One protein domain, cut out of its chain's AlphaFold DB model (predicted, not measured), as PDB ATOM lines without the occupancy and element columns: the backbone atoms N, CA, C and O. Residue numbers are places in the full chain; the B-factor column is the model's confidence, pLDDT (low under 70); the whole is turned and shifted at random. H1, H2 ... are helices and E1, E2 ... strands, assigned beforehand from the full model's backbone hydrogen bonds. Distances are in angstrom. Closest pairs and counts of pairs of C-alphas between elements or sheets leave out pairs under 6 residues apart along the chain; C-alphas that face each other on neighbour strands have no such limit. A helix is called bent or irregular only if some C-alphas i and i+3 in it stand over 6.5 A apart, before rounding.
ATOM      1  N   ARG A 225      92.781 106.281 146.645       94.88
ATOM      2  CA  ARG A 225      91.589 105.884 145.900       94.88
ATOM      3  C   ARG A 225      90.635 105.135 146.817       94.88
ATOM      4  O   ARG A 225      91.034 104.189 147.486       94.88
ATOM      5  N   HIS A 226      89.381 105.547 146.774       96.63
ATOM      6  CA  HIS A 226      88.256 104.966 147.487       96.63
ATOM      7  C   HIS A 226      87.257 104.407 146.479       96.63
ATOM      8  O   HIS A 226      87.223 104.835 145.320       96.63
ATOM      9  N   GLU A 227      86.442 103.455 146.921       97.07
ATOM     10  CA  GLU A 227      85.353 102.881 146.131       97.07
ATOM     11  C   GLU A 227      84.000 103.348 146.679       97.07
ATOM     12  O   GLU A 227      83.878 103.774 147.833       97.07
ATOM     13  N   GLY A 228      82.982 103.358 145.824       96.94
ATOM     14  CA  GLY A 228      81.652 103.860 146.152       96.94
ATOM     15  C   GLY A 228      80.658 103.628 145.025       96.94
ATOM     16  O   GLY A 228      80.966 103.000 144.010       96.94
ATOM     17  N   ARG A 229      79.447 104.160 145.184       96.39
ATOM     18  CA  ARG A 229      78.385 104.092 144.173       96.39
ATOM     19  C   ARG A 229      77.827 105.472 143.888       96.39
ATOM     20  O   ARG A 229      77.463 106.195 144.808       96.39
ATOM     21  N   CYS A 230      77.716 105.825 142.613       96.64
ATOM     22  CA  CYS A 230      76.982 107.009 142.199       96.64
ATOM     23  C   CYS A 230      75.494 106.823 142.525       96.64
ATOM     24  O   CYS A 230      74.817 106.012 141.890       96.64
ATOM     25  N   VAL A 231      74.995 107.571 143.510       95.40
ATOM     26  CA  VAL A 231      73.591 107.533 143.957       95.40
ATOM     27  C   VAL A 231      72.723 108.559 143.233       95.40
ATOM     28  O   VAL A 231      71.532 108.334 143.035       95.40
ATOM     29  N   LEU A 232      73.324 109.649 142.752       94.71
ATOM     30  CA  LEU A 232      72.646 110.671 141.961       94.71
ATOM     31  C   LEU A 232      73.617 111.305 140.963       94.71
ATOM     32  O   LEU A 232      74.715 111.706 141.334       94.71
ATOM     33  N   PHE A 233      73.174 111.492 139.720       94.33
ATOM     34  CA  PHE A 233      73.857 112.333 138.737       94.33
ATOM     35  C   PHE A 233      72.822 113.123 137.923       94.33
ATOM     36  O   PHE A 233      71.956 112.552 137.256       94.33
ATOM     37  N   ARG A 234      72.872 114.458 138.006       92.64
ATOM     38  CA  ARG A 234      71.947 115.359 137.301       92.64
ATOM     39  C   ARG A 234      72.591 115.821 135.991       92.64
ATOM     40  O   ARG A 234      73.315 116.816 135.975       92.64
ATOM     41  N   ASN A 235      72.302 115.136 134.875       90.49
ATOM     42  CA  ASN A 235      72.879 115.477 133.560       90.49
ATOM     43  C   ASN A 235      72.614 116.934 133.126       90.49
ATOM     44  O   ASN A 235      73.465 117.521 132.467       90.49
ATOM     45  N   SER A 236      71.503 117.554 133.523       89.43
ATOM     46  CA  SER A 236      71.259 118.975 133.243       89.43
ATOM     47  C   SER A 236      72.173 119.908 134.044       89.43
ATOM     48  O   SER A 236      72.781 120.808 133.472       89.43
ATOM     49  N   LYS A 237      72.332 119.662 135.353       91.98
ATOM     50  CA  LYS A 237      73.110 120.526 136.264       91.98
ATOM     51  C   LYS A 237      74.619 120.217 136.303       91.98
ATOM     52  O   LYS A 237      75.386 121.027 136.808       91.98
ATOM     53  N   GLY A 238      75.067 119.071 135.782       93.11
ATOM     54  CA  GLY A 238      76.492 118.724 135.693       93.11
ATOM     55  C   GLY A 238      77.159 118.360 137.024       93.11
ATOM     56  O   GLY A 238      78.371 118.518 137.154       93.11
ATOM     57  N   PHE A 239      76.396 117.864 138.001       94.63
ATOM     58  CA  PHE A 239      76.915 117.381 139.283       94.63
ATOM     59  C   PHE A 239      76.228 116.090 139.733       94.63
ATOM     60  O   PHE A 239      75.168 115.721 139.218       94.63
ATOM     61  N   GLY A 240      76.826 115.425 140.717       95.91
ATOM     62  CA  GLY A 240      76.264 114.245 141.358       95.91
ATOM     63  C   GLY A 240      76.817 113.998 142.757       95.91
ATOM     64  O   GLY A 240      77.546 114.827 143.309       95.91
ATOM     65  N   PHE A 241      76.457 112.838 143.304       96.76
ATOM     66  CA  PHE A 241      76.895 112.345 144.605       96.76
ATOM     67  C   PHE A 241      77.311 110.875 144.526       96.76
ATOM     68  O   PHE A 241      76.670 110.070 143.840       96.76
ATOM     69  N   VAL A 242      78.387 110.537 145.234       97.37
ATOM     70  CA  VAL A 242      78.859 109.165 145.436       97.37
ATOM     71  C   VAL A 242      78.695 108.802 146.906       97.37
ATOM     72  O   VAL A 242      79.292 109.459 147.759       97.37
ATOM     73  N   ALA A 243      77.957 107.729 147.181       96.31
ATOM     74  CA  ALA A 243      77.955 107.067 148.478       96.31
ATOM     75  C   ALA A 243      79.235 106.215 148.585       96.31
ATOM     76  O   ALA A 243      79.399 105.279 147.790       96.31
ATOM     77  N   PRO A 244      80.181 106.533 149.482       96.57
ATOM     78  CA  PRO A 244      81.426 105.780 149.620       96.57
ATOM     79  C   PRO A 244      81.191 104.418 150.292       96.57
ATOM     80  O   PRO A 244      80.396 104.317 151.224       96.57
ATOM     81  N   GLU A 245      81.931 103.376 149.900       95.02
ATOM     82  CA  GLU A 245      81.805 102.043 150.525       95.02
ATOM     83  C   GLU A 245      82.315 102.001 151.976       95.02
ATOM     84  O   GLU A 245      81.937 101.113 152.733       95.02
ATOM     85  N   VAL A 246      83.120 102.982 152.403       94.23
ATOM     86  CA  VAL A 246      83.474 103.143 153.827       94.23
ATOM     87  C   VAL A 246      82.298 103.637 154.682       94.23
ATOM     88  O   VAL A 246      82.342 103.483 155.900       94.23
ATOM     89  N   GLY A 247      81.251 104.198 154.066       92.90
ATOM     90  CA  GLY A 247      80.103 104.806 154.738       92.90
ATOM     91  C   GLY A 247      80.255 106.305 155.040       92.90
ATOM     92  O   GLY A 247      81.241 106.963 154.691       92.90
ATOM     93  N   GLY A 248      79.240 106.846 155.712       91.68
ATOM     94  CA  GLY A 248      79.111 108.273 156.020       91.68
ATOM     95  C   GLY A 248      78.460 109.097 154.901       91.68
ATOM     96  O   GLY A 248      77.897 108.521 153.971       91.68
ATOM     97  N   PRO A 249      78.502 110.441 154.989       92.83
ATOM     98  CA  PRO A 249      77.779 111.327 154.078       92.83
ATOM     99  C   PRO A 249      78.160 111.181 152.601       92.83
ATOM    100  O   PRO A 249      79.321 110.955 152.256       92.83
ATOM    101  N   ASP A 250      77.182 111.412 151.730       95.02
ATOM    102  CA  ASP A 250      77.358 111.454 150.279       95.02
ATOM    103  C   ASP A 250      78.381 112.507 149.828       95.02
ATOM    104  O   ASP A 250      78.309 113.692 150.176       95.02
ATOM    105  N   ILE A 251      79.311 112.088 148.969       95.49
ATOM    106  CA  ILE A 251      80.410 112.931 148.502       95.49
ATOM    107  C   ILE A 251      80.040 113.576 147.167       95.49
ATOM    108  O   ILE A 251      79.842 112.908 146.152       95.49
ATOM    109  N   TYR A 252      79.980 114.907 147.171       94.76
ATOM    110  CA  TYR A 252      79.693 115.724 145.993       94.76
ATOM    111  C   TYR A 252      80.790 115.616 144.922       94.76
ATOM    112  O   TYR A 252      81.982 115.638 145.240       94.76
ATOM    113  N   PHE A 253      80.390 115.615 143.650       95.97
ATOM    114  CA  PHE A 253      81.292 115.757 142.505       95.97
ATOM    115  C   PHE A 253      80.668 116.560 141.361       95.97
ATOM    116  O   PHE A 253      79.449 116.686 141.248       95.97
ATOM    117  N   THR A 254      81.515 117.076 140.472       95.39
ATOM    118  CA  THR A 254      81.110 117.720 139.214       95.39
ATOM    119  C   THR A 254      81.417 116.828 138.016       95.39
ATOM    120  O   THR A 254      82.284 115.963 138.075       95.39
ATOM    121  N   ARG A 255      80.746 117.068 136.887       95.38
ATOM    122  CA  ARG A 255      80.998 116.378 135.613       95.38
ATOM    123  C   ARG A 255      82.480 116.368 135.222       95.38
ATOM    124  O   ARG A 255      82.956 115.350 134.737       95.38
ATOM    125  N   ASP A 256      83.193 117.467 135.458       94.60
ATOM    126  CA  ASP A 256      84.617 117.610 135.123       94.60
ATOM    127  C   ASP A 256      85.525 116.645 135.907       94.60
ATOM    128  O   ASP A 256      86.661 116.401 135.502       94.60
ATOM    129  N   ASP A 257      85.028 116.089 137.016       95.70
ATOM    130  CA  ASP A 257      85.733 115.116 137.846       95.70
ATOM    131  C   ASP A 257      85.579 113.669 137.325       95.70
ATOM    132  O   ASP A 257      86.291 112.781 137.795       95.70
ATOM    133  N   VAL A 258      84.676 113.418 136.364       96.59
ATOM    134  CA  VAL A 258      84.415 112.095 135.767       96.59
ATOM    135  C   VAL A 258      85.302 111.876 134.539       96.59
ATOM    136  O   VAL A 258      85.255 112.636 133.572       96.59
ATOM    137  N   ALA A 259      86.096 110.806 134.553       92.75
ATOM    138  CA  ALA A 259      87.099 110.511 133.539       92.75
ATOM    139  C   ALA A 259      86.882 109.140 132.879       92.75
ATOM    140  O   ALA A 259      86.926 108.100 133.535       92.75
ATOM    141  N   TYR A 260      86.774 109.136 131.547       94.67
ATOM    142  CA  TYR A 260      86.812 107.929 130.708       94.67
ATOM    143  C   TYR A 260      88.230 107.374 130.587       94.67
ATOM    144  O   TYR A 260      88.898 107.473 129.553       94.67
ATOM    145  N   PHE A 261      88.718 106.867 131.715       94.47
ATOM    146  CA  PHE A 261      90.081 106.389 131.875       94.47
ATOM    147  C   PHE A 261      90.351 105.175 130.982       94.47
ATOM    148  O   PHE A 261      91.392 105.129 130.327       94.47
ATOM    149  N   PHE A 262      89.412 104.227 130.904       96.86
ATOM    150  CA  PHE A 262      89.577 103.029 130.085       96.86
ATOM    151  C   PHE A 262      89.637 103.379 128.595       96.86
ATOM    152  O   PHE A 262      90.628 103.076 127.939       96.86
ATOM    153  N   THR A 263      88.651 104.115 128.077       96.68
ATOM    154  CA  THR A 263      88.588 104.556 126.672       96.68
ATOM    155  C   THR A 263      89.829 105.343 126.268       96.68
ATOM    156  O   THR A 263      90.370 105.126 125.183       96.68
ATOM    157  N   ARG A 264      90.328 106.227 127.145       95.96
ATOM    158  CA  ARG A 264      91.586 106.941 126.906       95.96
ATOM    159  C   ARG A 264      92.755 105.973 126.730       95.96
ATOM    160  O   ARG A 264      93.462 106.088 125.734       95.96
ATOM    161  N   ARG A 265      92.932 105.011 127.641       95.92
ATOM    162  CA  ARG A 265      94.026 104.028 127.557       95.92
ATOM    163  C   ARG A 265      93.900 103.101 126.347       95.92
ATOM    164  O   ARG A 265      94.908 102.769 125.738       95.92
ATOM    165  N   VAL A 266      92.678 102.734 125.963       97.14
ATOM    166  CA  VAL A 266      92.406 101.955 124.746       97.14
ATOM    167  C   VAL A 266      92.824 102.721 123.489       97.14
ATOM    168  O   VAL A 266      93.458 102.145 122.608       97.14
ATOM    169  N   LEU A 267      92.532 104.023 123.410       96.97
ATOM    170  CA  LEU A 267      92.986 104.861 122.296       96.97
ATOM    171  C   LEU A 267      94.492 105.150 122.346       96.97
ATOM    172  O   LEU A 267      95.124 105.235 121.296       96.97
ATOM    173  N   GLU A 268      95.087 105.282 123.533       95.95
ATOM    174  CA  GLU A 268      96.543 105.367 123.692       95.95
ATOM    175  C   GLU A 268      97.224 104.108 123.143       95.95
ATOM    176  O   GLU A 268      98.108 104.244 122.305       95.95
ATOM    177  N   GLU A 269      96.777 102.907 123.519       96.49
ATOM    178  CA  GLU A 269      97.314 101.643 122.992       96.49
ATOM    179  C   GLU A 269      97.101 101.538 121.469       96.49
ATOM    180  O   GLU A 269      98.049 101.280 120.724       96.49
ATOM    181  N   TYR A 270      95.890 101.839 120.980       96.34
ATOM    182  CA  TYR A 270      95.548 101.802 119.551       96.34
ATOM    183  C   TYR A 270      96.420 102.732 118.688       96.34
ATOM    184  O   TYR A 270      96.823 102.369 117.584       96.34
ATOM    185  N   TYR A 271      96.734 103.934 119.186       95.77
ATOM    186  CA  TYR A 271      97.578 104.918 118.500       95.77
ATOM    187  C   TYR A 271      99.065 104.865 118.913       95.77
ATOM    188  O   TYR A 271      99.814 105.799 118.611       95.77
ATOM    189  N   GLY A 272      99.519 103.812 119.605       93.73
ATOM    190  CA  GLY A 272     100.932 103.628 119.971       93.73
ATOM    191  C   GLY A 272     101.484 104.691 120.933       93.73
ATOM    192  O   GLY A 272     102.589 105.193 120.746       93.73
ATOM    193  N   GLY A 273     100.694 105.086 121.933       85.86
ATOM    194  CA  GLY A 273     101.046 106.033 123.000       85.86
ATOM    195  C   GLY A 273     100.927 107.519 122.637       85.86
ATOM    196  O   GLY A 273     101.148 108.382 123.484       85.86
ATOM    197  N   SER A 274     100.559 107.857 121.396       82.19
ATOM    198  CA  SER A 274     100.657 109.229 120.866       82.19
ATOM    199  C   SER A 274      99.374 110.073 120.995       82.19
ATOM    200  O   SER A 274      99.218 111.070 120.288       82.19
ATOM    201  N   LEU A 275      98.437 109.712 121.885       86.59
ATOM    202  CA  LEU A 275      97.095 110.323 121.933       86.59
ATOM    203  C   LEU A 275      97.124 111.854 122.110       86.59
ATOM    204  O   LEU A 275      96.377 112.566 121.438       86.59
ATOM    205  N   LEU A 276      98.027 112.377 122.948       81.98
ATOM    206  CA  LEU A 276      98.197 113.824 123.144       81.98
ATOM    207  C   LEU A 276      98.567 114.556 121.844       81.98
ATOM    208  O   LEU A 276      98.048 115.640 121.584       81.98
ATOM    209  N   ASN A 277      99.411 113.957 120.998       81.09
ATOM    210  CA  ASN A 277      99.799 114.552 119.716       81.09
ATOM    211  C   ASN A 277      98.625 114.612 118.730       81.09
ATOM    212  O   ASN A 277      98.591 115.495 117.878       81.09
ATOM    213  N   ILE A 278      97.652 113.706 118.869       83.05
ATOM    214  CA  ILE A 278      96.448 113.651 118.035       83.05
ATOM    215  C   ILE A 278      95.384 114.635 118.552       83.05
ATOM    216  O   ILE A 278      94.817 115.396 117.767       83.05
ATOM    217  N   MET A 279      95.139 114.685 119.867       80.45
ATOM    218  CA  MET A 279      94.144 115.595 120.458       80.45
ATOM    219  C   MET A 279      94.535 117.077 120.321       80.45
ATOM    220  O   MET A 279      93.688 117.921 120.020       80.45
ATOM    221  N   ASN A 280      95.825 117.404 120.468       68.06
ATOM    222  CA  ASN A 280      96.310 118.789 120.466       68.06
ATOM    223  C   ASN A 280      96.166 119.528 119.119       68.06
ATOM    224  O   ASN A 280      96.350 120.743 119.080       68.06
ATOM    225  N   VAL A 281      95.804 118.846 118.024       55.58
ATOM    226  CA  VAL A 281      95.696 119.449 116.680       55.58
ATOM    227  C   VAL A 281      94.553 120.481 116.571       55.58
ATOM    228  O   VAL A 281      94.571 121.312 115.663       55.58
ATOM    229  N   ARG A 282      93.575 120.488 117.496       55.29
ATOM    230  CA  ARG A 282      92.476 121.486 117.520       55.29
ATOM    231  C   ARG A 282      92.145 122.114 118.884       55.29
ATOM    232  O   ARG A 282      91.660 123.247 118.906       55.29
ATOM    233  N   ASP A 283      92.416 121.452 120.010       51.70
ATOM    234  CA  ASP A 283      91.817 121.845 121.302       51.70
ATOM    235  C   ASP A 283      92.411 123.088 121.990       51.70
ATOM    236  O   ASP A 283      91.772 123.679 122.866       51.70
ATOM    237  N   ARG A 374      99.906  95.766 141.462       85.09
ATOM    238  CA  ARG A 374     100.491  95.343 140.178       85.09
ATOM    239  C   ARG A 374      99.626  94.318 139.452       85.09
ATOM    240  O   ARG A 374      99.500  94.417 138.234       85.09
ATOM    241  N   GLU A 375      99.036  93.351 140.151       88.35
ATOM    242  CA  GLU A 375      98.128  92.373 139.534       88.35
ATOM    243  C   GLU A 375      96.887  93.058 138.941       88.35
ATOM    244  O   GLU A 375      96.541  92.824 137.779       88.35
ATOM    245  N   VAL A 376      96.276  93.975 139.698       87.12
ATOM    246  CA  VAL A 376      95.137  94.791 139.251       87.12
ATOM    247  C   VAL A 376      95.479  95.599 137.998       87.12
ATOM    248  O   VAL A 376      94.738  95.549 137.011       87.12
ATOM    249  N   ASP A 377      96.606  96.313 138.000       89.98
ATOM    250  CA  ASP A 377      97.016  97.119 136.849       89.98
ATOM    251  C   ASP A 377      97.419  96.243 135.644       89.98
ATOM    252  O   ASP A 377      97.126  96.607 134.504       89.98
ATOM    253  N   ASN A 378      97.994  95.052 135.856       92.21
ATOM    254  CA  ASN A 378      98.272  94.079 134.789       92.21
ATOM    255  C   ASN A 378      96.987  93.539 134.139       92.21
ATOM    256  O   ASN A 378      96.904  93.468 132.910       92.21
ATOM    257  N   ASN A 379      95.965  93.212 134.934       92.55
ATOM    258  CA  ASN A 379      94.652  92.823 134.419       92.55
ATOM    259  C   ASN A 379      94.008  93.976 133.627       92.55
ATOM    260  O   ASN A 379      93.557  93.782 132.495       92.55
ATOM    261  N   ALA A 380      94.053  95.203 134.160       93.53
ATOM    262  CA  ALA A 380      93.582  96.396 133.459       93.53
ATOM    263  C   ALA A 380      94.307  96.611 132.116       93.53
ATOM    264  O   ALA A 380      93.660  96.913 131.113       93.53
ATOM    265  N   ASN A 381      95.628  96.402 132.066       94.71
ATOM    266  CA  ASN A 381      96.419  96.473 130.833       94.71
ATOM    267  C   ASN A 381      95.975  95.417 129.804       94.71
ATOM    268  O   ASN A 381      95.830  95.742 128.628       94.71
ATOM    269  N   SER A 382      95.702  94.179 130.234       95.79
ATOM    270  CA  SER A 382      95.224  93.121 129.332       95.79
ATOM    271  C   SER A 382      93.856  93.450 128.724       95.79
ATOM    272  O   SER A 382      93.664  93.287 127.517       95.79
ATOM    273  N   LEU A 383      92.921  93.976 129.524       96.05
ATOM    274  CA  LEU A 383      91.609  94.428 129.042       96.05
ATOM    275  C   LEU A 383      91.740  95.586 128.039       96.05
ATOM    276  O   LEU A 383      91.053  95.595 127.019       96.05
ATOM    277  N   VAL A 384      92.652  96.533 128.296       96.61
ATOM    278  CA  VAL A 384      92.959  97.648 127.383       96.61
ATOM    279  C   VAL A 384      93.507  97.141 126.044       96.61
ATOM    280  O   VAL A 384      93.038  97.579 124.994       96.61
ATOM    281  N   GLN A 385      94.438  96.184 126.058       96.42
ATOM    282  CA  GLN A 385      95.006  95.587 124.843       96.42
ATOM    283  C   GLN A 385      93.968  94.819 124.022       96.42
ATOM    284  O   GLN A 385      93.906  94.969 122.802       96.42
ATOM    285  N   GLN A 386      93.108  94.042 124.686       95.92
ATOM    286  CA  GLN A 386      91.994  93.358 124.028       95.92
ATOM    287  C   GLN A 386      91.022  94.363 123.391       95.92
ATOM    288  O   GLN A 386      90.597  94.169 122.255       95.92
ATOM    289  N   ALA A 387      90.705  95.464 124.080       96.22
ATOM    290  CA  ALA A 387      89.809  96.496 123.559       96.22
ATOM    291  C   ALA A 387      90.418  97.247 122.369       96.22
ATOM    292  O   ALA A 387      89.722  97.474 121.381       96.22
ATOM    293  N   ALA A 388      91.715  97.558 122.417       96.53
ATOM    294  CA  ALA A 388      92.427  98.184 121.307       96.53
ATOM    295  C   ALA A 388      92.466  97.269 120.071       96.53
ATOM    296  O   ALA A 388      92.243  97.737 118.958       96.53
ATOM    297  N   ALA A 389      92.654  95.957 120.259       95.53
ATOM    298  CA  ALA A 389      92.622  94.976 119.172       95.53
ATOM    299  C   ALA A 389      91.232  94.804 118.519       95.53
ATOM    300  O   ALA A 389      91.155  94.357 117.375       95.53
ATOM    301  N   LEU A 390      90.144  95.165 119.214       94.24
ATOM    302  CA  LEU A 390      88.776  95.156 118.674       94.24
ATOM    303  C   LEU A 390      88.363  96.475 117.996       94.24
ATOM    304  O   LEU A 390      87.298  96.522 117.376       94.24
ATOM    305  N   LEU A 391      89.144  97.556 118.115       95.04
ATOM    306  CA  LEU A 391      88.796  98.842 117.503       95.04
ATOM    307  C   LEU A 391      89.012  98.833 115.984       95.04
ATOM    308  O   LEU A 391      90.124  98.670 115.483       95.04
ATOM    309  N   THR A 392      87.948  99.134 115.241       94.12
ATOM    310  CA  THR A 392      88.060  99.568 113.844       94.12
ATOM    311  C   THR A 392      88.582 101.015 113.778       94.12
ATOM    312  O   THR A 392      88.400 101.781 114.733       94.12
ATOM    313  N   PRO A 393      89.207 101.446 112.663       94.44
ATOM    314  CA  PRO A 393      89.625 102.839 112.476       94.44
ATOM    315  C   PRO A 393      88.480 103.851 112.612       94.44
ATOM    316  O   PRO A 393      88.694 104.974 113.069       94.44
ATOM    317  N   GLU A 394      87.268 103.461 112.225       94.12
ATOM    318  CA  GLU A 394      86.043 104.250 112.350       94.12
ATOM    319  C   GLU A 394      85.663 104.428 113.828       94.12
ATOM    320  O   GLU A 394      85.494 105.555 114.294       94.12
ATOM    321  N   ASN A 395      85.643 103.333 114.595       95.04
ATOM    322  CA  ASN A 395      85.334 103.346 116.025       95.04
ATOM    323  C   ASN A 395      86.383 104.110 116.845       95.04
ATOM    324  O   ASN A 395      86.032 104.879 117.740       95.04
ATOM    325  N   ALA A 396      87.669 103.963 116.510       95.76
ATOM    326  CA  ALA A 396      88.749 104.717 117.145       95.76
ATOM    327  C   ALA A 396      88.601 106.236 116.923       95.76
ATOM    328  O   ALA A 396      88.792 107.020 117.855       95.76
ATOM    329  N   ARG A 397      88.186 106.662 115.718       93.96
ATOM    330  CA  ARG A 397      87.878 108.075 115.421       93.96
ATOM    331  C   ARG A 397      86.645 108.573 116.173       93.96
ATOM    332  O   ARG A 397      86.675 109.694 116.671       93.96
ATOM    333  N   LEU A 398      85.592 107.762 116.278       95.25
ATOM    334  CA  LEU A 398      84.364 108.115 116.999       95.25
ATOM    335  C   LEU A 398      84.618 108.317 118.502       95.25
ATOM    336  O   LEU A 398      84.184 109.316 119.076       95.25
ATOM    337  N   LEU A 399      85.369 107.411 119.136       96.17
ATOM    338  CA  LEU A 399      85.764 107.549 120.541       96.17
ATOM    339  C   LEU A 399      86.702 108.744 120.763       96.17
ATOM    340  O   LEU A 399      86.548 109.471 121.743       96.17
ATOM    341  N   LEU A 400      87.648 108.984 119.848       94.62
ATOM    342  CA  LEU A 400      88.524 110.156 119.892       94.62
ATOM    343  C   LEU A 400      87.719 111.462 119.801       94.62
ATOM    344  O   LEU A 400      87.948 112.369 120.600       94.62
ATOM    345  N   LEU A 401      86.749 111.539 118.882       93.36
ATOM    346  CA  LEU A 401      85.823 112.667 118.768       93.36
ATOM    347  C   LEU A 401      85.050 112.873 120.080       93.36
ATOM    348  O   LEU A 401      84.949 113.996 120.570       93.36
ATOM    349  N   PHE A 402      84.556 111.795 120.689       94.84
ATOM    350  CA  PHE A 402      83.883 111.867 121.982       94.84
ATOM    351  C   PHE A 402      84.793 112.359 123.117       94.84
ATOM    352  O   PHE A 402      84.346 113.173 123.919       94.84
ATOM    353  N   LEU A 403      86.074 111.978 123.162       93.83
ATOM    354  CA  LEU A 403      87.017 112.543 124.141       93.83
ATOM    355  C   LEU A 403      87.350 114.030 123.904       93.83
ATOM    356  O   LEU A 403      87.831 114.689 124.828       93.83
ATOM    357  N   GLN A 404      87.115 114.560 122.697       90.96
ATOM    358  CA  GLN A 404      87.322 115.975 122.358       90.96
ATOM    359  C   GLN A 404      86.094 116.847 122.660       90.96
ATOM    360  O   GLN A 404      86.239 117.919 123.250       90.96
ATOM    361  N   VAL A 405      84.895 116.410 122.249       90.63
ATOM    362  CA  VAL A 405      83.669 117.244 122.273       90.63
ATOM    363  C   VAL A 405      82.526 116.668 123.110       90.63
ATOM    364  O   VAL A 405      81.572 117.384 123.420       90.63
ATOM    365  N   GLY A 406      82.604 115.384 123.457       90.65
ATOM    366  CA  GLY A 406      81.623 114.702 124.290       90.65
ATOM    367  C   GLY A 406      81.718 115.117 125.756       90.65
ATOM    368  O   GLY A 406      82.712 115.672 126.227       90.65
ATOM    369  N   LYS A 407      80.648 114.836 126.496       92.56
ATOM    370  CA  LYS A 407      80.536 115.115 127.929       92.56
ATOM    371  C   LYS A 407      80.377 113.806 128.699       92.56
ATOM    372  O   LYS A 407      79.629 112.943 128.237       92.56
ATOM    373  N   PRO A 408      81.005 113.655 129.877       92.39
ATOM    374  CA  PRO A 408      80.820 112.452 130.661       92.39
ATOM    375  C   PRO A 408      79.407 112.305 131.224       92.39
ATOM    376  O   PRO A 408      78.822 113.220 131.816       92.39
ATOM    377  N   ILE A 409      78.896 111.099 130.999       92.18
ATOM    378  CA  ILE A 409      77.643 110.526 131.467       92.18
ATOM    379  C   ILE A 409      78.002 109.401 132.437       92.18
ATOM    380  O   ILE A 409      78.824 108.543 132.108       92.18
ATOM    381  N   LEU A 410      77.356 109.413 133.600       92.66
ATOM    382  CA  LEU A 410      77.463 108.394 134.638       92.66
ATOM    383  C   LEU A 410      76.069 107.806 134.897       92.66
ATOM    384  O   LEU A 410      75.071 108.534 134.852       92.66
ATOM    385  N   SER A 411      75.989 106.498 135.119       90.68
ATOM    386  CA  SER A 411      74.735 105.782 135.368       90.68
ATOM    387  C   SER A 411      74.398 105.780 136.863       90.68
ATOM    388  O   SER A 411      75.237 106.081 137.711       90.68
ATOM    389  N   VAL A 412      73.157 105.434 137.207       91.30
ATOM    390  CA  VAL A 412      72.709 105.312 138.603       91.30
ATOM    391  C   VAL A 412      71.906 104.015 138.771       91.30
ATOM    392  O   VAL A 412      70.933 103.835 138.032       91.30
ATOM    393  N   PRO A 413      72.242 103.134 139.735       90.81
ATOM    394  CA  PRO A 413      73.442 103.153 140.577       90.81
ATOM    395  C   PRO A 413      74.660 102.572 139.837       90.81
ATOM    396  O   PRO A 413      74.622 101.426 139.394       90.81
ATOM    397  N   GLU A 414      75.754 103.329 139.739       92.47
ATOM    398  CA  GLU A 414      77.005 102.875 139.104       92.47
ATOM    399  C   GLU A 414      78.145 102.760 140.131       92.47
ATOM    400  O   GLU A 414      78.400 103.735 140.842       92.47
ATOM    401  N   PRO A 415      78.841 101.609 140.241       95.24
ATOM    402  CA  PRO A 415      79.996 101.474 141.120       95.24
ATOM    403  C   PRO A 415      81.235 102.151 140.517       95.24
ATOM    404  O   PRO A 415      81.587 101.918 139.357       95.24
ATOM    405  N   VAL A 416      81.908 102.977 141.314       97.53
ATOM    406  CA  VAL A 416      82.997 103.859 140.879       97.53
ATOM    407  C   VAL A 416      84.183 103.823 141.840       97.53
ATOM    408  O   VAL A 416      84.014 103.670 143.048       97.53
ATOM    409  N   SER A 417      85.386 104.031 141.301       97.48
ATOM    410  CA  SER A 417      86.572 104.396 142.079       97.48
ATOM    411  C   SER A 417      86.882 105.881 141.895       97.48
ATOM    412  O   SER A 417      86.737 106.425 140.797       97.48
ATOM    413  N   PHE A 418      87.305 106.548 142.965       97.91
ATOM    414  CA  PHE A 418      87.544 107.991 142.990       97.91
ATOM    415  C   PHE A 418      88.613 108.357 144.022       97.91
ATOM    416  O   PHE A 418      88.897 107.605 144.944       97.91
ATOM    417  N   THR A 419      89.223 109.523 143.867       97.34
ATOM    418  CA  THR A 419      90.080 110.149 144.886       97.34
ATOM    419  C   THR A 419      89.295 111.225 145.624       97.34
ATOM    420  O   THR A 419      88.349 111.779 145.069       97.34
ATOM    421  N   VAL A 420      89.668 111.548 146.861       96.53
ATOM    422  CA  VAL A 420      88.990 112.594 147.641       96.53
ATOM    423  C   VAL A 420      89.895 113.807 147.819       96.53
ATOM    424  O   VAL A 420      91.088 113.667 148.066       96.53
ATOM    425  N   ARG A 421      89.309 115.005 147.741       95.02
ATOM    426  CA  ARG A 421      89.952 116.279 148.091       95.02
ATOM    427  C   ARG A 421      89.074 117.129 149.007       95.02
ATOM    428  O   ARG A 421      87.860 116.945 149.089       95.02
ATOM    429  N   TRP A 422      89.681 118.142 149.617       93.73
ATOM    430  CA  TRP A 422      88.958 119.207 150.309       93.73
ATOM    431  C   TRP A 422      88.107 120.041 149.338       93.73
ATOM    432  O   TRP A 422      88.628 120.672 148.410       93.73
ATOM    433  N   ASN A 423      86.800 120.110 149.587       91.03
ATOM    434  CA  ASN A 423      85.895 121.015 148.894       91.03
ATOM    435  C   ASN A 423      86.083 122.449 149.409       91.03
ATOM    436  O   ASN A 423      85.622 122.812 150.488       91.03
ATOM    437  N   ARG A 424      86.753 123.290 148.616       87.16
ATOM    438  CA  ARG A 424      86.995 124.705 148.948       87.16
ATOM    439  C   ARG A 424      85.874 125.656 148.501       87.16
ATOM    440  O   ARG A 424      86.012 126.857 148.697       87.16
ATOM    441  N   MET A 425      84.807 125.155 147.866       75.73
ATOM    442  CA  MET A 425      83.763 125.991 147.244       75.73
ATOM    443  C   MET A 425      82.512 126.218 148.110       75.73
ATOM    444  O   MET A 425      81.576 126.858 147.643       75.73
ATOM    445  N   GLY A 426      82.467 125.734 149.354       65.87
ATOM    446  CA  GLY A 426      81.313 125.938 150.235       65.87
ATOM    447  C   GLY A 426      81.698 126.035 151.707       65.87
ATOM    448  O   GLY A 426      82.605 125.347 152.164       65.87
ATOM    449  N   SER A 427      80.975 126.866 152.462       64.29
ATOM    450  CA  SER A 427      81.137 126.990 153.921       64.29
ATOM    451  C   SER A 427      80.356 125.924 154.711       64.29
ATOM    452  O   SER A 427      80.330 125.965 155.942       64.29
ATOM    453  N   HIS A 428      79.685 124.994 154.027       66.79
ATOM    454  CA  HIS A 428      78.821 123.990 154.646       66.79
ATOM    455  C   HIS A 428      79.657 122.879 155.291       66.79
ATOM    456  O   HIS A 428      80.402 122.172 154.612       66.79
ATOM    457  N   SER A 429      79.500 122.703 156.604       66.15
ATOM    458  CA  SER A 429      80.226 121.712 157.412       66.15
ATOM    459  C   SER A 429      80.042 120.268 156.933       66.15
ATOM    460  O   SER A 429      80.973 119.479 157.053       66.15
ATOM    461  N   SER A 430      78.883 119.940 156.358       69.16
ATOM    462  CA  SER A 430      78.545 118.603 155.855       69.16
ATOM    463  C   SER A 430      79.175 118.257 154.502       69.16
ATOM    464  O   SER A 430      79.357 117.082 154.207       69.16
ATOM    465  N   ARG A 431      79.548 119.244 153.673       78.96
ATOM    466  CA  ARG A 431      80.052 119.027 152.297       78.96
ATOM    467  C   ARG A 431      81.534 119.379 152.153       78.96
ATOM    468  O   ARG A 431      81.943 120.010 151.179       78.96
ATOM    469  N   ARG A 432      82.334 118.983 153.149       87.99
ATOM    470  CA  ARG A 432      83.787 119.236 153.235       87.99
ATOM    471  C   ARG A 432      84.623 118.440 152.234       87.99
ATOM    472  O   ARG A 432      85.717 118.884 151.887       87.99
ATOM    473  N   LEU A 433      84.133 117.290 151.782       94.28
ATOM    474  CA  LEU A 433      84.815 116.422 150.825       94.28
ATOM    475  C   LEU A 433      84.224 116.598 149.419       94.28
ATOM    476  O   LEU A 433      83.026 116.839 149.261       94.28
ATOM    477  N   ARG A 434      85.075 116.483 148.398       94.88
ATOM    478  CA  ARG A 434      84.688 116.372 146.985       94.88
ATOM    479  C   ARG A 434      85.412 115.187 146.357       94.88
ATOM    480  O   ARG A 434      86.606 115.004 146.603       94.88
ATOM    481  N   ALA A 435      84.684 114.408 145.563       97.04
ATOM    482  CA  ALA A 435      85.229 113.291 144.808       97.04
ATOM    483  C   ALA A 435      85.788 113.780 143.463       97.04
ATOM    484  O   ALA A 435      85.127 114.516 142.729       97.04
ATOM    485  N   ASP A 436      87.007 113.339 143.166       95.76
ATOM    486  CA  ASP A 436      87.814 113.670 141.994       95.76
ATOM    487  C   ASP A 436      88.250 112.397 141.268       95.76
ATOM    488  O   ASP A 436      88.436 111.355 141.899       95.76
ATOM    489  N   ASN A 437      88.520 112.496 139.961       95.58
ATOM    490  CA  ASN A 437      89.058 111.392 139.154       95.58
ATOM    491  C   ASN A 437      88.180 110.124 139.234       95.58
ATOM    492  O   ASN A 437      88.667 109.009 139.449       95.58
ATOM    493  N   ILE A 438      86.869 110.336 139.097       97.64
ATOM    494  CA  ILE A 438      85.824 109.313 139.132       97.64
ATOM    495  C   ILE A 438      85.891 108.497 137.846       97.64
ATOM    496  O   ILE A 438      85.868 109.043 136.743       97.64
ATOM    497  N   ARG A 439      85.965 107.180 137.996       96.62
ATOM    498  CA  ARG A 439      86.081 106.188 136.917       96.62
ATOM    499  C   ARG A 439      85.560 104.840 137.417       96.62
ATOM    500  O   ARG A 439      85.150 104.732 138.571       96.62
ATOM    501  N   GLY A 440      85.567 103.806 136.582       96.28
ATOM    502  CA  GLY A 440      85.077 102.485 136.981       96.28
ATOM    503  C   GLY A 440      85.908 101.821 138.084       96.28
ATOM    504  O   GLY A 440      86.973 102.311 138.482       96.28
ATOM    505  N   LEU A 441      85.437 100.666 138.552       94.67
ATOM    506  CA  LEU A 441      86.176  99.825 139.495       94.67
ATOM    507  C   LEU A 441      87.451  99.221 138.865       94.67
ATOM    508  O   LEU A 441      87.442  98.879 137.676       94.67
ATOM    509  N   PRO A 442      88.527  99.011 139.651       92.49
ATOM    510  CA  PRO A 442      89.769  98.373 139.200       92.49
ATOM    511  C   PRO A 442      89.552  97.014 138.523       92.49
ATOM    512  O   PRO A 442      90.135  96.756 137.471       92.49
ATOM    513  N   GLY A 443      88.654  96.179 139.060       91.18
ATOM    514  CA  GLY A 443      88.347  94.852 138.505       91.18
ATOM    515  C   GLY A 443      87.820  94.862 137.061       91.18
ATOM    516  O   GLY A 443      87.966  93.867 136.357       91.18
ATOM    517  N   ASN A 444      87.281  95.996 136.598       92.68
ATOM    518  CA  ASN A 444      86.803  96.202 135.227       92.68
ATOM    519  C   ASN A 444      87.786  97.045 134.388       92.68
ATOM    520  O   ASN A 444      87.376  97.752 133.470       92.68
ATOM    521  N   GLY A 445      89.076  97.066 134.737       92.59
ATOM    522  CA  GLY A 445      90.075  97.909 134.068       92.59
ATOM    523  C   GLY A 445      89.837  99.413 134.248       92.59
ATOM    524  O   GLY A 445      90.304 100.211 133.438       92.59
ATOM    525  N   TYR A 446      89.099  99.803 135.294       94.69
ATOM    526  CA  TYR A 446      88.578 101.154 135.528       94.69
ATOM    527  C   TYR A 446      87.562 101.660 134.482       94.69
ATOM    528  O   TYR A 446      87.300 102.864 134.427       94.69
ATOM    529  N   ALA A 447      86.962 100.772 133.682       96.26
ATOM    530  CA  ALA A 447      85.905 101.123 132.735       96.26
ATOM    531  C   ALA A 447      84.594 101.476 133.457       96.26
ATOM    532  O   ALA A 447      84.086 100.678 134.249       96.26
ATOM    533  N   LEU A 448      84.019 102.644 133.169       95.75
ATOM    534  CA  LEU A 448      82.645 103.005 133.550       95.75
ATOM    535  C   LEU A 448      81.627 102.105 132.820       95.75
ATOM    536  O   LEU A 448      81.939 101.563 131.764       95.75
ATOM    537  N   MET A 449      80.406 101.942 133.331       93.04
ATOM    538  CA  MET A 449      79.365 101.078 132.741       93.04
ATOM    539  C   MET A 449      79.088 101.403 131.270       93.04
ATOM    540  O   MET A 449      78.914 100.494 130.464       93.04
ATOM    541  N   VAL A 450      79.112 102.686 130.904       93.72
ATOM    542  CA  VAL A 450      78.967 103.130 129.509       93.72
ATOM    543  C   VAL A 450      80.162 102.730 128.629       93.72
ATOM    544  O   VAL A 450      79.967 102.372 127.472       93.72
ATOM    545  N   GLU A 451      81.384 102.696 129.171       95.28
ATOM    546  CA  GLU A 451      82.558 102.171 128.457       95.28
ATOM    547  C   GLU A 451      82.475 100.647 128.340       95.28
ATOM    548  O   GLU A 451      82.671 100.087 127.265       95.28
ATOM    549  N   GLN A 452      82.109  99.966 129.429       94.60
ATOM    550  CA  GLN A 452      81.891  98.521 129.427       94.60
ATOM    551  C   GLN A 452      80.813  98.117 128.404       94.60
ATOM    552  O   GLN A 452      80.930  97.067 127.776       94.60
ATOM    553  N   ALA A 453      79.798  98.961 128.187       92.05
ATOM    554  CA  ALA A 453      78.776  98.766 127.164       92.05
ATOM    555  C   ALA A 453      79.318  98.909 125.729       92.05
ATOM    556  O   ALA A 453      78.996  98.095 124.865       92.05
ATOM    557  N   TRP A 454      80.187  99.890 125.464       93.81
ATOM    558  CA  TRP A 454      80.870 100.033 124.167       93.81
ATOM    559  C   TRP A 454      81.760  98.838 123.823       93.81
ATOM    560  O   TRP A 454      81.868  98.446 122.657       93.81
ATOM    561  N   PHE A 455      82.351  98.241 124.856       94.06
ATOM    562  CA  PHE A 455      83.212  97.070 124.782       94.06
ATOM    563  C   PHE A 455      82.509  95.801 125.316       94.06
ATOM    564  O   PHE A 455      83.156  94.963 125.945       94.06
ATOM    565  N   GLU A 456      81.205  95.616 125.033       90.09
ATOM    566  CA  GLU A 456      80.363  94.494 125.526       90.09
ATOM    567  C   GLU A 456      81.029  93.111 125.375       90.09
ATOM    568  O   GLU A 456      80.888  92.244 126.236       90.09
ATOM    569  N   ARG A 457      81.813  92.919 124.306       88.28
ATOM    570  CA  ARG A 457      82.594  91.700 124.017       88.28
ATOM    571  C   ARG A 457      83.598  91.330 125.113       88.28
ATOM    572  O   ARG A 457      83.808  90.149 125.371       88.28
ATOM    573  N   ILE A 458      84.210  92.333 125.737       92.28
ATOM    574  CA  ILE A 458      85.203  92.194 126.814       92.28
ATOM    575  C   ILE A 458      84.514  92.214 128.179       92.28
ATOM    576  O   ILE A 458      84.958  91.547 129.112       92.28
ATOM    577  N   PHE A 459      83.379  92.909 128.279       91.35
ATOM    578  CA  PHE A 459      82.584  93.018 129.498       91.35
ATOM    579  C   PHE A 459      81.193  92.363 129.358       91.35
ATOM    580  O   PHE A 459      80.173  93.026 129.569       91.35
ATOM    581  N   PRO A 460      81.096  91.039 129.101       79.69
ATOM    582  CA  PRO A 460      79.820  90.356 128.837       79.69
ATOM    583  C   PRO A 460      78.862  90.316 130.042       79.69
ATOM    584  O   PRO A 460      77.745  89.817 129.932       79.69
ATOM    585  N   ARG A 461      79.299  90.803 131.213       74.57
ATOM    586  CA  ARG A 461      78.505  90.927 132.448       74.57
ATOM    587  C   ARG A 461      78.062  92.360 132.765       74.57
ATOM    588  O   ARG A 461      77.294  92.535 133.704       74.57
ATOM    589  N   ALA A 462      78.559  93.366 132.045       66.37
ATOM    590  CA  ALA A 462      78.311  94.774 132.357       66.37
ATOM    591  C   ALA A 462      76.886  95.221 132.031       66.37
ATOM    592  O   ALA A 462      76.274  96.004 132.756       66.37
ATOM    593  N   PHE A 463      76.337  94.695 130.938       60.71
ATOM    594  CA  PHE A 463      74.933  94.876 130.634       60.71
ATOM    595  C   PHE A 463      74.070  94.068 131.599       60.71
ATOM    596  O   PHE A 463      74.277  92.870 131.783       60.71
ATOM    597  N   GLY A 464      72.985  94.687 132.070       57.55
ATOM    598  CA  GLY A 464      71.868  94.030 132.761       57.55
ATOM    599  C   GLY A 464      71.081  93.022 131.905       57.55
ATOM    600  O   GLY A 464      69.900  92.788 132.168       57.55
TER     601      GLY A 464
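AT A GLANCE: This is residues 225 to 283 and 374 to 464 of the 639 residues of an uncharacterized protein of Trypanosoma cruzi (strain CL Brener) (UniProt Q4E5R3). Two lobes stand end to end along the longest axis: a small, nearly closed barrel made by one curled sheet of five strands, and a cluster of crossed helices. In the helical lobe H1 lies between H3 and H4, with the short H5 near H1 and H2 farthest from the mean of the C-alphas. The printed part has 150 residues with five named helices and five named strands, in the order E1 E2 E3 H1 H2 H3 H4 E4 E5 H5; the class is mixed, helices and strands. The sheet's order is E3 - E2 - E1 - E4 - E5, all antiparallel. The whole is compact, with a radius of gyration of the C-alphas of 16.0 A and spans of 49 by 35 by 29 A.

IN THESE COORDINATES: E1, residues 225 to 234, begins with C-alpha 225 at (91.589, 105.884, 145.900), spans 23.4 A and bends by 71 degrees at residue 231. E2 is residues 239 to 244 and E3 residues 251 to 254. H1 is residues 261 to 270, 14.2 A long, and H2 residues 275 to 283. H3, residues 374 to 390, is the longest helix at 24.5 A, and H4, residues 393 to 405, spans 18.4 A. E4, residues 414 to 422, spans 23.1 A and bends by 63 degrees at residue 417. E5, residues 433 to 439, spans 17.3 A. H5, residues 449 to 454, ends with C-alpha 454 at (80.870, 100.033, 124.167).

HOW THE PARTS SIT: E1 E2 E3 form a meander, each strand the antiparallel neighbour of the one before, with N 231 and O 241 3.0 A apart and N 253 and O 240 3.0 A apart, within hydrogen-bond range. E1 and E4 pair through N 228 and O 416, 3.0 A, and the hairpin E4 and E5 through N 419 and O 436, 2.8 A. It is a folded sheet, bent back on itself, in which E3 E2 face E4 E5 with E1 as the hinge; the closest C-alphas of edge strands E3 and E5, Tyr 252 and Arg 434, are 5.1 A apart. H5 only grazes the sheet with residues 449 to 450. H1 touches residues 384 to 389 of H3 at a steep tilt of 59 degrees, closest at C-alphas 266 and 384, 5.1 A. H1 touches H4 at a steep tilt of 43 degrees, opposite ways, closest at C-alphas 267 and 396, 6.7 A. H2 and H4 only just touch, with 3 pairs of C-alphas within 8 A, the closest those of Met 279 and Gln 404, 7.1 A. H3 and H4 are apart. Every O i to N i+4 pair is within hydrogen-bond range in H1, H3, H4 and H5; H2 has 2 of 5, and 1 of 6 O i to N i+3 pairs.

THE WHOLE: The two C-alphas farthest apart, those of Pro 393 and Ser 429, are 49.6 A apart. Residues 284 to 373 are not printed, and C-alphas 283 and 374 are 33.7 A apart across the cut. Of the links that are printed whole, none is long. The mean pLDDT of the printed part is 90.7, with residues 280 to 283, 426 to 430 and 462 to 464 under 70.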